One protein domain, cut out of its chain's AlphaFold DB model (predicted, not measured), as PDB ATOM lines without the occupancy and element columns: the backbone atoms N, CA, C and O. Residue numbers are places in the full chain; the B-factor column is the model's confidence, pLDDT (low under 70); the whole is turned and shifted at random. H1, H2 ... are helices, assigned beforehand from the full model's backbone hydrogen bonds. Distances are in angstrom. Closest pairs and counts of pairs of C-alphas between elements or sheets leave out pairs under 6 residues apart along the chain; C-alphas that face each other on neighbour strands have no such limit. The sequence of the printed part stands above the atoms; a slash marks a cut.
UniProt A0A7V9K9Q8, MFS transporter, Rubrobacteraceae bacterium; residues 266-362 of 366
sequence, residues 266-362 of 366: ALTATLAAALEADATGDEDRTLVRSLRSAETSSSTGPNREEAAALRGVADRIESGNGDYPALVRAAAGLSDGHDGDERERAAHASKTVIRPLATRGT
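Overview. This is residues 266 to 362 of the 366 residues of the protein "MFS transporter" of Rubrobacteraceae bacterium (UniProt A0A7V9K9Q8). What shape? H2, H1 and H4 stand side by side across the pair H3 and H5. How large? The all-helix printed part has 97 residues with five named helices, H1 to H5. It is compact, radius of gyration of the C-alphas 12.4 A, and spans 36 by 28 by 19 A.

Arrangement. What comes first? H1, residues 266 to 278, and H2, residues 282 to 295, form a hairpin, closest at C-alphas 272 and 288, 5.1 A apart. What follows? H3, residues 304 to 319, touches H5, residues 342 to 360, closest at C-alphas 307 and 358, 4.1 A apart. H4, residues 325 to 332, touches H1. In H1, H3 and H4 every O i to N i+4 pair is within hydrogen-bond range.

Along the chain. Where does H1 begin? C-alpha 266 is at (52.660, 103.892, 85.444). Where does H5 end? C-alpha 360, 26.3 A from C-alpha 342, is at (59.310, 112.240, 99.311).

Size, cuts and confidence. Is it cut? The printed part has no cut. Where is confidence low? The pLDDT is under 70 in residues 294 to 304, for instance.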
ATOM      1  N   ALA A 266      53.033 103.470  86.787       71.00
ATOM      2  CA  ALA A 266      52.660 103.892  85.444       71.00
ATOM      3  C   ALA A 266      53.091 105.337  85.136       71.00
ATOM      4  O   ALA A 266      53.399 105.649  83.983       71.00
ATOM      5  N   LEU A 267      53.148 106.224  86.137       78.62
ATOM      6  CA  LEU A 267      53.549 107.621  85.950       78.62
ATOM      7  C   LEU A 267      55.048 107.735  85.663       78.62
ATOM      8  O   LEU A 267      55.449 108.428  84.724       78.62
ATOM      9  N   THR A 268      55.873 107.026  86.431       80.19
ATOM     10  CA  THR A 268      57.328 106.981  86.230       80.19
ATOM     11  C   THR A 268      57.676 106.313  84.904       80.19
ATOM     12  O   THR A 268      58.497 106.859  84.166       80.19
ATOM     13  N   ALA A 269      56.957 105.252  84.519       81.25
ATOM     14  CA  ALA A 269      57.088 104.616  83.208       81.25
ATOM     15  C   ALA A 269      56.716 105.537  82.043       81.25
ATOM     16  O   ALA A 269      57.423 105.597  81.033       81.25
ATOM     17  N   THR A 270      55.634 106.300  82.189       84.56
ATOM     18  CA  THR A 270      55.197 107.256  81.164       84.56
ATOM     19  C   THR A 270      56.234 108.363  80.971       84.56
ATOM     20  O   THR A 270      56.580 108.695  79.837       84.56
ATOM     21  N   LEU A 271      56.785 108.900  82.064       86.31
ATOM     22  CA  LEU A 271      57.838 109.917  82.012       86.31
ATOM     23  C   LEU A 271      59.159 109.357  81.466       86.31
ATOM     24  O   LEU A 271      59.823 110.037  80.687       86.31
ATOM     25  N   ALA A 272      59.528 108.124  81.824       86.75
ATOM     26  CA  ALA A 272      60.729 107.467  81.319       86.75
ATOM     27  C   ALA A 272      60.654 107.231  79.804       86.75
ATOM     28  O   ALA A 272      61.598 107.560  79.090       86.75
ATOM     29  N   ALA A 273      59.522 106.723  79.303       86.69
ATOM     30  CA  ALA A 273      59.304 106.508  77.874       86.69
ATOM     31  C   ALA A 273      59.299 107.826  77.083       86.69
ATOM     32  O   ALA A 273      59.850 107.901  75.985       86.69
ATOM     33  N   ALA A 274      58.702 108.876  77.650       88.62
ATOM     34  CA  ALA A 274      58.673 110.192  77.029       88.62
ATOM     35  C   ALA A 274      60.063 110.848  76.990       88.62
ATOM     36  O   ALA A 274      60.456 111.383  75.957       88.62
ATOM     37  N   LEU A 275      60.839 110.748  78.077       88.62
ATOM     38  CA  LEU A 275      62.220 111.232  78.106       88.62
ATOM     39  C   LEU A 275      63.113 110.438  77.144       88.62
ATOM     40  O   LEU A 275      63.980 111.021  76.508       88.62
ATOM     41  N   GLU A 276      62.902 109.127  77.011       89.38
ATOM     42  CA  GLU A 276      63.652 108.281  76.078       89.38
ATOM     43  C   GLU A 276      63.432 108.684  74.616       89.38
ATOM     44  O   GLU A 276      64.388 108.706  73.842       89.38
ATOM     45  N   ALA A 277      62.200 109.054  74.257       86.81
ATOM     46  CA  ALA A 277      61.876 109.542  72.919       86.81
ATOM     47  C   ALA A 277      62.595 110.860  72.576       86.81
ATOM     48  O   ALA A 277      62.954 111.074  71.418       86.81
ATOM     49  N   ASP A 278      62.841 111.704  73.579       87.38
ATOM     50  CA  ASP A 278      63.487 113.009  73.418       87.38
ATOM     51  C   ASP A 278      64.993 112.998  73.777       87.38
ATOM     52  O   ASP A 278      65.672 114.019  73.668       87.38
ATOM     53  N   ALA A 279      65.545 111.862  74.222       85.44
ATOM     54  CA  ALA A 279      66.897 111.789  74.775       85.44
ATOM     55  C   ALA A 279      67.981 112.015  73.705       85.44
ATOM     56  O   ALA A 279      68.262 111.148  72.870       85.44
ATOM     57  N   THR A 280      68.672 113.154  73.784       81.00
ATOM     58  CA  THR A 280      69.758 113.519  72.853       81.00
ATOM     59  C   THR A 280      71.158 113.291  73.434       81.00
ATOM     60  O   THR A 280      72.100 113.037  72.680       81.00
ATOM     61  N   GLY A 281      71.298 113.323  74.765       83.81
ATOM     62  CA  GLY A 281      72.571 113.200  75.482       83.81
ATOM     63  C   GLY A 281      72.673 111.979  76.401       83.81
ATOM     64  O   GLY A 281      71.689 111.305  76.708       83.81
ATOM     65  N   ASP A 282      73.890 111.698  76.871       83.44
ATOM     66  CA  ASP A 282      74.155 110.582  77.792       83.44
ATOM     67  C   ASP A 282      73.570 110.819  79.199       83.44
ATOM     68  O   ASP A 282      73.200 109.876  79.904       83.44
ATOM     69  N   GLU A 283      73.391 112.089  79.581       84.25
ATOM     70  CA  GLU A 283      72.690 112.477  80.811       84.25
ATOM     71  C   GLU A 283      71.220 112.038  80.792       84.25
ATOM     72  O   GLU A 283      70.756 111.406  81.739       84.25
ATOM     73  N   ASP A 284      70.502 112.291  79.694       86.62
ATOM     74  CA  ASP A 284      69.082 111.936  79.569       86.62
ATOM     75  C   ASP A 284      68.895 110.412  79.556       86.62
ATOM     76  O   ASP A 284      68.034 109.878  80.253       86.62
ATOM     77  N   ARG A 285      69.781 109.678  78.868       86.44
ATOM     78  CA  ARG A 285      69.789 108.202  78.899       86.44
ATOM     79  C   ARG A 285      70.079 107.640  80.288       86.44
ATOM     80  O   ARG A 285      69.603 106.555  80.622       86.44
ATOM     81  N   THR A 286      70.869 108.349  81.090       87.94
ATOM     82  CA  THR A 286      71.144 107.960  82.477       87.94
ATOM     83  C   THR A 286      69.906 108.143  83.348       87.94
ATOM     84  O   THR A 286      69.563 107.226  84.089       87.94
ATOM     85  N   LEU A 287      69.178 109.251  83.186       87.19
ATOM     86  CA  LEU A 287      67.902 109.484  83.872       87.19
ATOM     87  C   LEU A 287      66.852 108.419  83.512       87.19
ATOM     88  O   LEU A 287      66.219 107.871  84.412       87.19
ATOM     89  N   VAL A 288      66.716 108.061  82.227       87.62
ATOM     90  CA  VAL A 288      65.803 106.988  81.776       87.62
ATOM     91  C   VAL A 288      66.147 105.650  82.434       87.62
ATOM     92  O   VAL A 288      65.258 104.960  82.934       87.62
ATOM     93  N   ARG A 289      67.436 105.280  82.472       86.06
ATOM     94  CA  ARG A 289      67.892 104.040  83.123       86.06
ATOM     95  C   ARG A 289      67.545 104.018  84.612       86.06
ATOM     96  O   ARG A 289      67.086 102.984  85.086       86.06
ATOM     97  N   SER A 290      67.724 105.138  85.313       85.38
ATOM     98  CA  SER A 290      67.397 105.264  86.739       85.38
ATOM     99  C   SER A 290      65.894 105.199  87.029       85.38
ATOM    100  O   SER A 290      65.504 104.693  88.075       85.38
ATOM    101  N   LEU A 291      65.041 105.692  86.123       83.31
ATOM    102  CA  LEU A 291      63.583 105.561  86.261       83.31
ATOM    103  C   LEU A 291      63.124 104.116  86.003       83.31
ATOM    104  O   LEU A 291      62.348 103.569  86.780       83.31
ATOM    105  N   ARG A 292      63.661 103.453  84.968       82.25
ATOM    106  CA  ARG A 292      63.300 102.061  84.634       82.25
ATOM    107  C   ARG A 292      63.820 101.031  85.642       82.25
ATOM    108  O   ARG A 292      63.169 100.014  85.865       82.25
ATOM    109  N   SER A 293      64.986 101.251  86.253       77.00
ATOM    110  CA  SER A 293      65.484 100.360  87.316       77.00
ATOM    111  C   SER A 293      64.600 100.417  88.565       77.00
ATOM    112  O   SER A 293      64.421  99.409  89.258       77.00
ATOM    113  N   ALA A 294      63.994 101.574  88.824       66.50
ATOM    114  CA  ALA A 294      63.068 101.758  89.926       66.50
ATOM    115  C   ALA A 294      61.734 101.019  89.708       66.50
ATOM    116  O   ALA A 294      61.259 100.379  90.641       66.50
ATOM    117  N   GLU A 295      61.208 100.960  88.475       64.88
ATOM    118  CA  GLU A 295      60.013 100.155  88.137       64.88
ATOM    119  C   GLU A 295      60.164  98.672  88.508       64.88
ATOM    120  O   GLU A 295      59.221  98.029  88.967       64.88
ATOM    121  N   THR A 296      61.364  98.114  88.323       62.06
ATOM    122  CA  THR A 296      61.641  96.705  88.641       62.06
ATOM    123  C   THR A 296      61.822  96.434  90.139       62.06
ATOM    124  O   THR A 296      61.837  95.277  90.558       62.06
ATOM    125  N   SER A 297      61.930  97.486  90.957       58.06
ATOM    126  CA  SER A 297      62.187  97.422  92.397       58.06
ATOM    127  C   SER A 297      60.871  97.522  93.180       58.06
ATOM    128  O   SER A 297      60.577  98.529  93.814       58.06
ATOM    129  N   SER A 298      60.036  96.484  93.131       50.59
ATOM    130  CA  SER A 298      58.733  96.472  93.805       50.59
ATOM    131  C   SER A 298      58.850  96.277  95.326       50.59
ATOM    132  O   SER A 298      58.688  95.175  95.841       50.59
ATOM    133  N   SER A 299      59.142  97.342  96.077       50.00
ATOM    134  CA  SER A 299      58.545  97.634  97.398       50.00
ATOM    135  C   SER A 299      59.296  98.759  98.115       50.00
ATOM    136  O   SER A 299      60.491  98.649  98.370       50.00
ATOM    137  N   THR A 300      58.536  99.756  98.581       51.44
ATOM    138  CA  THR A 300      58.938 100.844  99.502       51.44
ATOM    139  C   THR A 300      59.430 102.134  98.831       51.44
ATOM    140  O   THR A 300      60.603 102.473  98.925       51.44
ATOM    141  N   GLY A 301      58.498 102.873  98.214       55.06
ATOM    142  CA  GLY A 301      58.675 104.284  97.844       55.06
ATOM    143  C   GLY A 301      59.761 104.568  96.795       55.06
ATOM    144  O   GLY A 301      60.499 103.669  96.382       55.06
ATOM    145  N   PRO A 302      59.875 105.826  96.330       55.81
ATOM    146  CA  PRO A 302      60.901 106.169  95.368       55.81
ATOM    147  C   PRO A 302      62.283 106.113  96.016       55.81
ATOM    148  O   PRO A 302      62.603 106.889  96.922       55.81
ATOM    149  N   ASN A 303      63.131 105.211  95.521       65.94
ATOM    150  CA  ASN A 303      64.521 105.110  95.954       65.94
ATOM    151  C   ASN A 303      65.270 106.428  95.682       65.94
ATOM    152  O   ASN A 303      64.910 107.220  94.811       65.94
ATOM    153  N   ARG A 304      66.372 106.675  96.404       68.69
ATOM    154  CA  ARG A 304      67.160 107.921  96.289       68.69
ATOM    155  C   ARG A 304      67.595 108.241  94.849       68.69
ATOM    156  O   ARG A 304      67.716 109.414  94.498       68.69
ATOM    157  N   GLU A 305      67.818 107.209  94.039       73.50
ATOM    158  CA  GLU A 305      68.158 107.319  92.617       73.50
ATOM    159  C   GLU A 305      66.958 107.738  91.756       73.50
ATOM    160  O   GLU A 305      67.094 108.632  90.924       73.50
ATOM    161  N   GLU A 306      65.772 107.186  92.007       76.69
ATOM    162  CA  GLU A 306      64.527 107.573  91.335       76.69
ATOM    163  C   GLU A 306      64.139 109.016  91.678       76.69
ATOM    164  O   GLU A 306      63.832 109.824  90.807       76.69
ATOM    165  N   ALA A 307      64.274 109.391  92.951       78.31
ATOM    166  CA  ALA A 307      64.069 110.754  93.425       78.31
ATOM    167  C   ALA A 307      65.068 111.763  92.819       78.31
ATOM    168  O   ALA A 307      64.772 112.955  92.701       78.31
ATOM    169  N   ALA A 308      66.280 111.329  92.465       82.06
ATOM    170  CA  ALA A 308      67.229 112.157  91.722       82.06
ATOM    171  C   ALA A 308      66.841 112.244  90.237       82.06
ATOM    172  O   ALA A 308      66.902 113.327  89.654       82.06
ATOM    173  N   ALA A 309      66.372 111.137  89.656       85.50
ATOM    174  CA  ALA A 309      65.960 111.075  88.262       85.50
ATOM    175  C   ALA A 309      64.704 111.918  87.976       85.50
ATOM    176  O   ALA A 309      64.697 112.711  87.035       85.50
ATOM    177  N   LEU A 310      63.688 111.845  88.841       86.75
ATOM    178  CA  LEU A 310      62.477 112.672  88.773       86.75
ATOM    179  C   LEU A 310      62.780 114.170  88.918       86.75
ATOM    180  O   LEU A 310      62.161 114.997  88.251       86.75
ATOM    181  N   ARG A 311      63.772 114.532  89.744       87.38
ATOM    182  CA  ARG A 311      64.286 115.911  89.817       87.38
ATOM    183  C   ARG A 311      64.908 116.345  88.494       87.38
ATOM    184  O   ARG A 311      64.585 117.422  88.008       87.38
ATOM    185  N   GLY A 312      65.733 115.483  87.900       87.19
ATOM    186  CA  GLY A 312      66.302 115.715  86.575       87.19
ATOM    187  C   GLY A 312      65.218 115.959  85.526       87.19
ATOM    188  O   GLY A 312      65.288 116.960  84.822       87.19
ATOM    189  N   VAL A 313      64.185 115.110  85.477       88.19
ATOM    190  CA  VAL A 313      63.024 115.258  84.579       88.19
ATOM    191  C   VAL A 313      62.314 116.598  84.776       88.19
ATOM    192  O   VAL A 313      62.075 117.307  83.799       88.19
ATOM    193  N   ALA A 314      62.015 116.973  86.023       88.38
ATOM    194  CA  ALA A 314      61.390 118.256  86.341       88.38
ATOM    195  C   ALA A 314      62.226 119.442  85.830       88.38
ATOM    196  O   ALA A 314      61.691 120.362  85.212       88.38
ATOM    197  N   ASP A 315      63.547 119.393  86.013       88.25
ATOM    198  CA  ASP A 315      64.446 120.442  85.534       88.25
ATOM    199  C   ASP A 315      64.471 120.520  83.990       88.25
ATOM    200  O   ASP A 315      64.564 121.617  83.440       88.25
ATOM    201  N   ARG A 316      64.325 119.403  83.254       87.62
ATOM    202  CA  ARG A 316      64.209 119.422  81.774       87.62
ATOM    203  C   ARG A 316      62.891 120.043  81.309       87.62
ATOM    204  O   ARG A 316      62.897 120.829  80.368       87.62
ATOM    205  N   ILE A 317      61.785 119.747  81.994       86.81
ATOM    206  CA  ILE A 317      60.471 120.339  81.696       86.81
ATOM    207  C   ILE A 317      60.480 121.855  81.969       86.81
ATOM    208  O   ILE A 317      59.894 122.625  81.212       86.81
ATOM    209  N   GLU A 318      61.156 122.293  83.036       84.62
ATOM    210  CA  GLU A 318      61.169 123.693  83.483       84.62
ATOM    211  C   GLU A 318      62.234 124.565  82.805       84.62
ATOM    212  O   GLU A 318      62.025 125.768  82.650       84.62
ATOM    213  N   SER A 319      63.379 123.996  82.417       75.62
ATOM    214  CA  SER A 319      64.530 124.771  81.926       75.62
ATOM    215  C   SER A 319      64.304 125.423  80.563       75.62
ATOM    216  O   SER A 319      65.036 126.351  80.224       75.62
ATOM    217  N   GLY A 320      63.323 124.960  79.779       62.84
ATOM    218  CA  GLY A 320      62.992 125.515  78.460       62.84
ATOM    219  C   GLY A 320      64.151 125.511  77.452       62.84
ATOM    220  O   GLY A 320      64.044 126.141  76.405       62.84
ATOM    221  N   ASN A 321      65.258 124.832  77.778       55.50
ATOM    222  CA  ASN A 321      66.548 124.945  77.094       55.50
ATOM    223  C   ASN A 321      66.837 123.747  76.167       55.50
ATOM    224  O   ASN A 321      67.917 123.656  75.591       55.50
ATOM    225  N   GLY A 322      65.874 122.833  76.022       58.22
ATOM    226  CA  GLY A 322      65.886 121.713  75.084       58.22
ATOM    227  C   GLY A 322      64.464 121.428  74.605       58.22
ATOM    228  O   GLY A 322      63.513 121.537  75.384       58.22
ATOM    229  N   ASP A 323      64.297 121.109  73.321       72.00
ATOM    230  CA  ASP A 323      63.010 120.652  72.795       72.00
ATOM    231  C   ASP A 323      62.791 119.204  73.251       72.00
ATOM    232  O   ASP A 323      63.232 118.266  72.592       72.00
ATOM    233  N   TYR A 324      62.104 119.039  74.386       85.50
ATOM    234  CA  TYR A 324      61.590 117.758  74.879       85.50
ATOM    235  C   TYR A 324      60.071 117.648  74.611       85.50
ATOM    236  O   TYR A 324      59.267 117.742  75.547       85.50
ATOM    237  N   PRO A 325      59.620 117.557  73.342       84.06
ATOM    238  CA  PRO A 325      58.203 117.611  72.999       84.06
ATOM    239  C   PRO A 325      57.405 116.414  73.524       84.06
ATOM    240  O   PRO A 325      56.246 116.588  73.903       84.06
ATOM    241  N   ALA A 326      57.981 115.209  73.560       85.06
ATOM    242  CA  ALA A 326      57.299 114.039  74.099       85.06
ATOM    243  C   ALA A 326      57.171 114.133  75.624       85.06
ATOM    244  O   ALA A 326      56.099 113.858  76.167       85.06
ATOM    245  N   LEU A 327      58.222 114.586  76.311       87.00
ATOM    246  CA  LEU A 327      58.233 114.773  77.761       87.00
ATOM    247  C   LEU A 327      57.265 115.868  78.209       87.00
ATOM    248  O   LEU A 327      56.514 115.679  79.165       87.00
ATOM    249  N   VAL A 328      57.249 116.997  77.497       87.00
ATOM    250  CA  VAL A 328      56.315 118.100  77.749       87.00
ATOM    251  C   VAL A 328      54.878 117.629  77.547       87.00
ATOM    252  O   VAL A 328      54.038 117.889  78.405       87.00
ATOM    253  N   ARG A 329      54.592 116.867  76.485       83.38
ATOM    254  CA  ARG A 329      53.254 116.312  76.244       83.38
ATOM    255  C   ARG A 329      52.809 115.355  77.341       83.38
ATOM    256  O   ARG A 329      51.680 115.450  77.820       83.38
ATOM    257  N   ALA A 330      53.695 114.446  77.744       84.12
ATOM    258  CA  ALA A 330      53.431 113.496  78.816       84.12
ATOM    259  C   ALA A 330      53.152 114.220  80.141       84.12
ATOM    260  O   ALA A 330      52.159 113.931  80.801       84.12
ATOM    261  N   ALA A 331      53.969 115.218  80.489       84.94
ATOM    262  CA  ALA A 331      53.775 116.026  81.689       84.94
ATOM    263  C   ALA A 331      52.499 116.881  81.624       84.94
ATOM    264  O   ALA A 331      51.776 116.980  82.611       84.94
ATOM    265  N   ALA A 332      52.170 117.464  80.468       83.31
ATOM    266  CA  ALA A 332      50.936 118.226  80.283       83.31
ATOM    267  C   ALA A 332      49.682 117.360  80.489       83.31
ATOM    268  O   ALA A 332      48.685 117.850  81.020       83.31
ATOM    269  N   GLY A 333      49.747 116.076  80.117       79.88
ATOM    270  CA  GLY A 333      48.691 115.090  80.364       79.88
ATOM    271  C   GLY A 333      48.442 114.784  81.845       79.88
ATOM    272  O   GLY A 333      47.384 114.268  82.173       79.88
ATOM    273  N   LEU A 334      49.373 115.135  82.741       78.38
ATOM    274  CA  LEU A 334      49.219 114.978  84.195       78.38
ATOM    275  C   LEU A 334      48.523 116.177  84.861       78.38
ATOM    276  O   LEU A 334      48.198 116.127  86.046       78.38
ATOM    277  N   SER A 335      48.323 117.275  84.130       70.75
ATOM    278  CA  SER A 335      47.740 118.512  84.649       70.75
ATOM    279  C   SER A 335      46.237 118.591  84.360       70.75
ATOM    280  O   SER A 335      45.784 119.525  83.688       70.75
ATOM    281  N   ASP A 336      45.463 117.619  84.853       58.00
ATOM    282  CA  ASP A 336      44.008 117.578  84.661       58.00
ATOM    283  C   ASP A 336      43.337 118.870  85.169       58.00
ATOM    284  O   ASP A 336      43.404 119.219  86.349       58.00
ATOM    285  N   GLY A 337      42.684 119.595  84.254       58.22
ATOM    286  CA  GLY A 337      41.886 120.788  84.560       58.22
ATOM    287  C   GLY A 337      42.641 122.121  84.676       58.22
ATOM    288  O   GLY A 337      42.038 123.098  85.117       58.22
ATOM    289  N   HIS A 338      43.923 122.200  84.301       63.19
ATOM    290  CA  HIS A 338      44.632 123.486  84.193       63.19
ATOM    291  C   HIS A 338      44.463 124.088  82.791       63.19
ATOM    292  O   HIS A 338      44.871 123.467  81.811       63.19
ATOM    293  N   ASP A 339      43.893 125.291  82.702       60.03
ATOM    294  CA  ASP A 339      43.840 126.067  81.457       60.03
ATOM    295  C   ASP A 339      45.214 126.685  81.164       60.03
ATOM    296  O   ASP A 339      45.812 127.315  82.035       60.03
ATOM    297  N   GLY A 340      45.712 126.504  79.939       74.94
ATOM    298  CA  GLY A 340      47.000 127.036  79.491       74.94
ATOM    299  C   GLY A 340      47.584 126.253  78.315       74.94
ATOM    300  O   GLY A 340      47.124 125.150  77.984       74.94
ATOM    301  N   ASP A 341      48.622 126.810  77.695       81.62
ATOM    302  CA  ASP A 341      49.337 126.132  76.611       81.62
ATOM    303  C   ASP A 341      50.045 124.865  77.128       81.62
ATOM    304  O   ASP A 341      50.319 124.709  78.318       81.62
ATOM    305  N   GLU A 342      50.354 123.917  76.238       81.12
ATOM    306  CA  GLU A 342      50.935 122.609  76.596       81.12
ATOM    307  C   GLU A 342      52.182 122.729  77.495       81.12
ATOM    308  O   GLU A 342      52.327 121.980  78.460       81.12
ATOM    309  N   ARG A 343      53.030 123.739  77.258       82.50
ATOM    310  CA  ARG A 343      54.208 124.030  78.094       82.50
ATOM    311  C   ARG A 343      53.849 124.549  79.486       82.50
ATOM    312  O   ARG A 343      54.517 124.188  80.452       82.50
ATOM    313  N   GLU A 344      52.810 125.367  79.612       80.88
ATOM    314  CA  GLU A 344      52.349 125.876  80.909       80.88
ATOM    315  C   GLU A 344      51.747 124.749  81.745       80.88
ATOM    316  O   GLU A 344      52.080 124.609  82.922       80.88
ATOM    317  N   ARG A 345      50.954 123.875  81.114       79.81
ATOM    318  CA  ARG A 345      50.406 122.667  81.748       79.81
ATOM    319  C   ARG A 345      51.507 121.701  82.184       79.81
ATOM    320  O   ARG A 345      51.463 121.196  83.303       79.81
ATOM    321  N   ALA A 346      52.532 121.497  81.359       83.25
ATOM    322  CA  ALA A 346      53.691 120.681  81.719       83.25
ATOM    323  C   ALA A 346      54.498 121.282  82.884       83.25
ATOM    324  O   ALA A 346      54.843 120.573  83.829       83.25
ATOM    325  N   ALA A 347      54.756 122.593  82.870       84.25
ATOM    326  CA  ALA A 347      55.449 123.284  83.958       84.25
ATOM    327  C   ALA A 347      54.635 123.264  85.265       84.25
ATOM    328  O   ALA A 347      55.196 123.131  86.357       84.25
ATOM    329  N   HIS A 348      53.308 123.365  85.164       81.44
ATOM    330  CA  HIS A 348      52.394 123.213  86.288       81.44
ATOM    331  C   HIS A 348      52.446 121.788  86.863       81.44
ATOM    332  O   HIS A 348      52.645 121.633  88.071       81.44
ATOM    333  N   ALA A 349      52.370 120.748  86.023       82.44
ATOM    334  CA  ALA A 349      52.525 119.349  86.438       82.44
ATOM    335  C   ALA A 349      53.901 119.058  87.060       82.44
ATOM    336  O   ALA A 349      53.986 118.354  88.068       82.44
ATOM    337  N   SER A 350      54.978 119.644  86.527       85.19
ATOM    338  CA  SER A 350      56.325 119.521  87.104       85.19
ATOM    339  C   SER A 350      56.354 119.979  88.565       85.19
ATOM    340  O   SER A 350      56.834 119.265  89.448       85.19
ATOM    341  N   LYS A 351      55.765 121.145  88.849       83.31
ATOM    342  CA  LYS A 351      55.746 121.738  90.195       83.31
ATOM    343  C   LYS A 351      54.786 121.040  91.155       83.31
ATOM    344  O   LYS A 351      55.067 120.991  92.350       83.31
ATOM    345  N   THR A 352      53.659 120.544  90.650       76.44
ATOM    346  CA  THR A 352      52.558 120.026  91.483       76.44
ATOM    347  C   THR A 352      52.573 118.511  91.660       76.44
ATOM    348  O   THR A 352      52.072 118.031  92.673       76.44
ATOM    349  N   VAL A 353      53.181 117.765  90.731       80.25
ATOM    350  CA  VAL A 353      53.210 116.294  90.739       80.25
ATOM    351  C   VAL A 353      54.649 115.775  90.794       80.25
ATOM    352  O   VAL A 353      55.022 115.104  91.753       80.25
ATOM    353  N   ILE A 354      55.497 116.140  89.828       83.56
ATOM    354  CA  ILE A 354      56.818 115.507  89.640       83.56
ATOM    355  C   ILE A 354      57.815 115.898  90.746       83.56
ATOM    356  O   ILE A 354      58.441 115.032  91.363       83.56
ATOM    357  N   ARG A 355      57.957 117.195  91.058       83.88
ATOM    358  CA  ARG A 355      58.858 117.671  92.127       83.88
ATOM    359  C   ARG A 355      58.480 117.127  93.514       83.88
ATOM    360  O   ARG A 355      59.392 116.706  94.226       83.88
ATOM    361  N   PRO A 356      57.198 117.112  93.928       78.00
ATOM    362  CA  PRO A 356      56.792 116.503  95.195       78.00
ATOM    363  C   PRO A 356      57.125 115.009  95.318       78.00
ATOM    364  O   PRO A 356      57.509 114.562  96.399       78.00
ATOM    365  N   LEU A 357      57.038 114.237  94.230       74.31
ATOM    366  CA  LEU A 357      57.460 112.828  94.230       74.31
ATOM    367  C   LEU A 357      58.966 112.704  94.483       74.31
ATOM    368  O   LEU A 357      59.415 111.915  95.316       74.31
ATOM    369  N   ALA A 358      59.749 113.570  93.842       74.88
ATOM    370  CA  ALA A 358      61.195 113.598  93.989       74.88
ATOM    371  C   ALA A 358      61.681 114.021  95.392       74.88
ATOM    372  O   ALA A 358      62.816 113.721  95.769       74.88
ATOM    373  N   THR A 359      60.864 114.728  96.180       71.12
ATOM    374  CA  THR A 359      61.219 115.119  97.553       71.12
ATOM    375  C   THR A 359      60.833 114.060  98.586       71.12
ATOM    376  O   THR A 359      61.569 113.880  99.559       71.12
ATOM    377  N   ARG A 360      59.753 113.294  98.375       61.81
ATOM    378  CA  ARG A 360      59.310 112.240  99.311       61.81
ATOM    379  C   ARG A 360      60.319 111.102  99.477       61.81
ATOM    380  O   ARG A 360      60.624 110.751 100.615       61.81
ATOM    381  N   GLY A 361      60.951 110.642  98.394       54.50
ATOM    382  CA  GLY A 361      61.984 109.590  98.445       54.50
ATOM    383  C   GLY A 361      63.239 109.947  99.255       54.50
ATOM    384  O   GLY A 361      64.063 109.091  99.568       54.50
ATOM    385  N   THR A 362      63.409 111.221  99.630       49.31
ATOM    386  CA  THR A 362      64.536 111.668 100.467       49.31
ATOM    387  C   THR A 362      64.234 111.678 101.967       49.31
ATOM    388  O   THR A 362      65.168 111.773 102.762       49.31
TER     389      THR A 362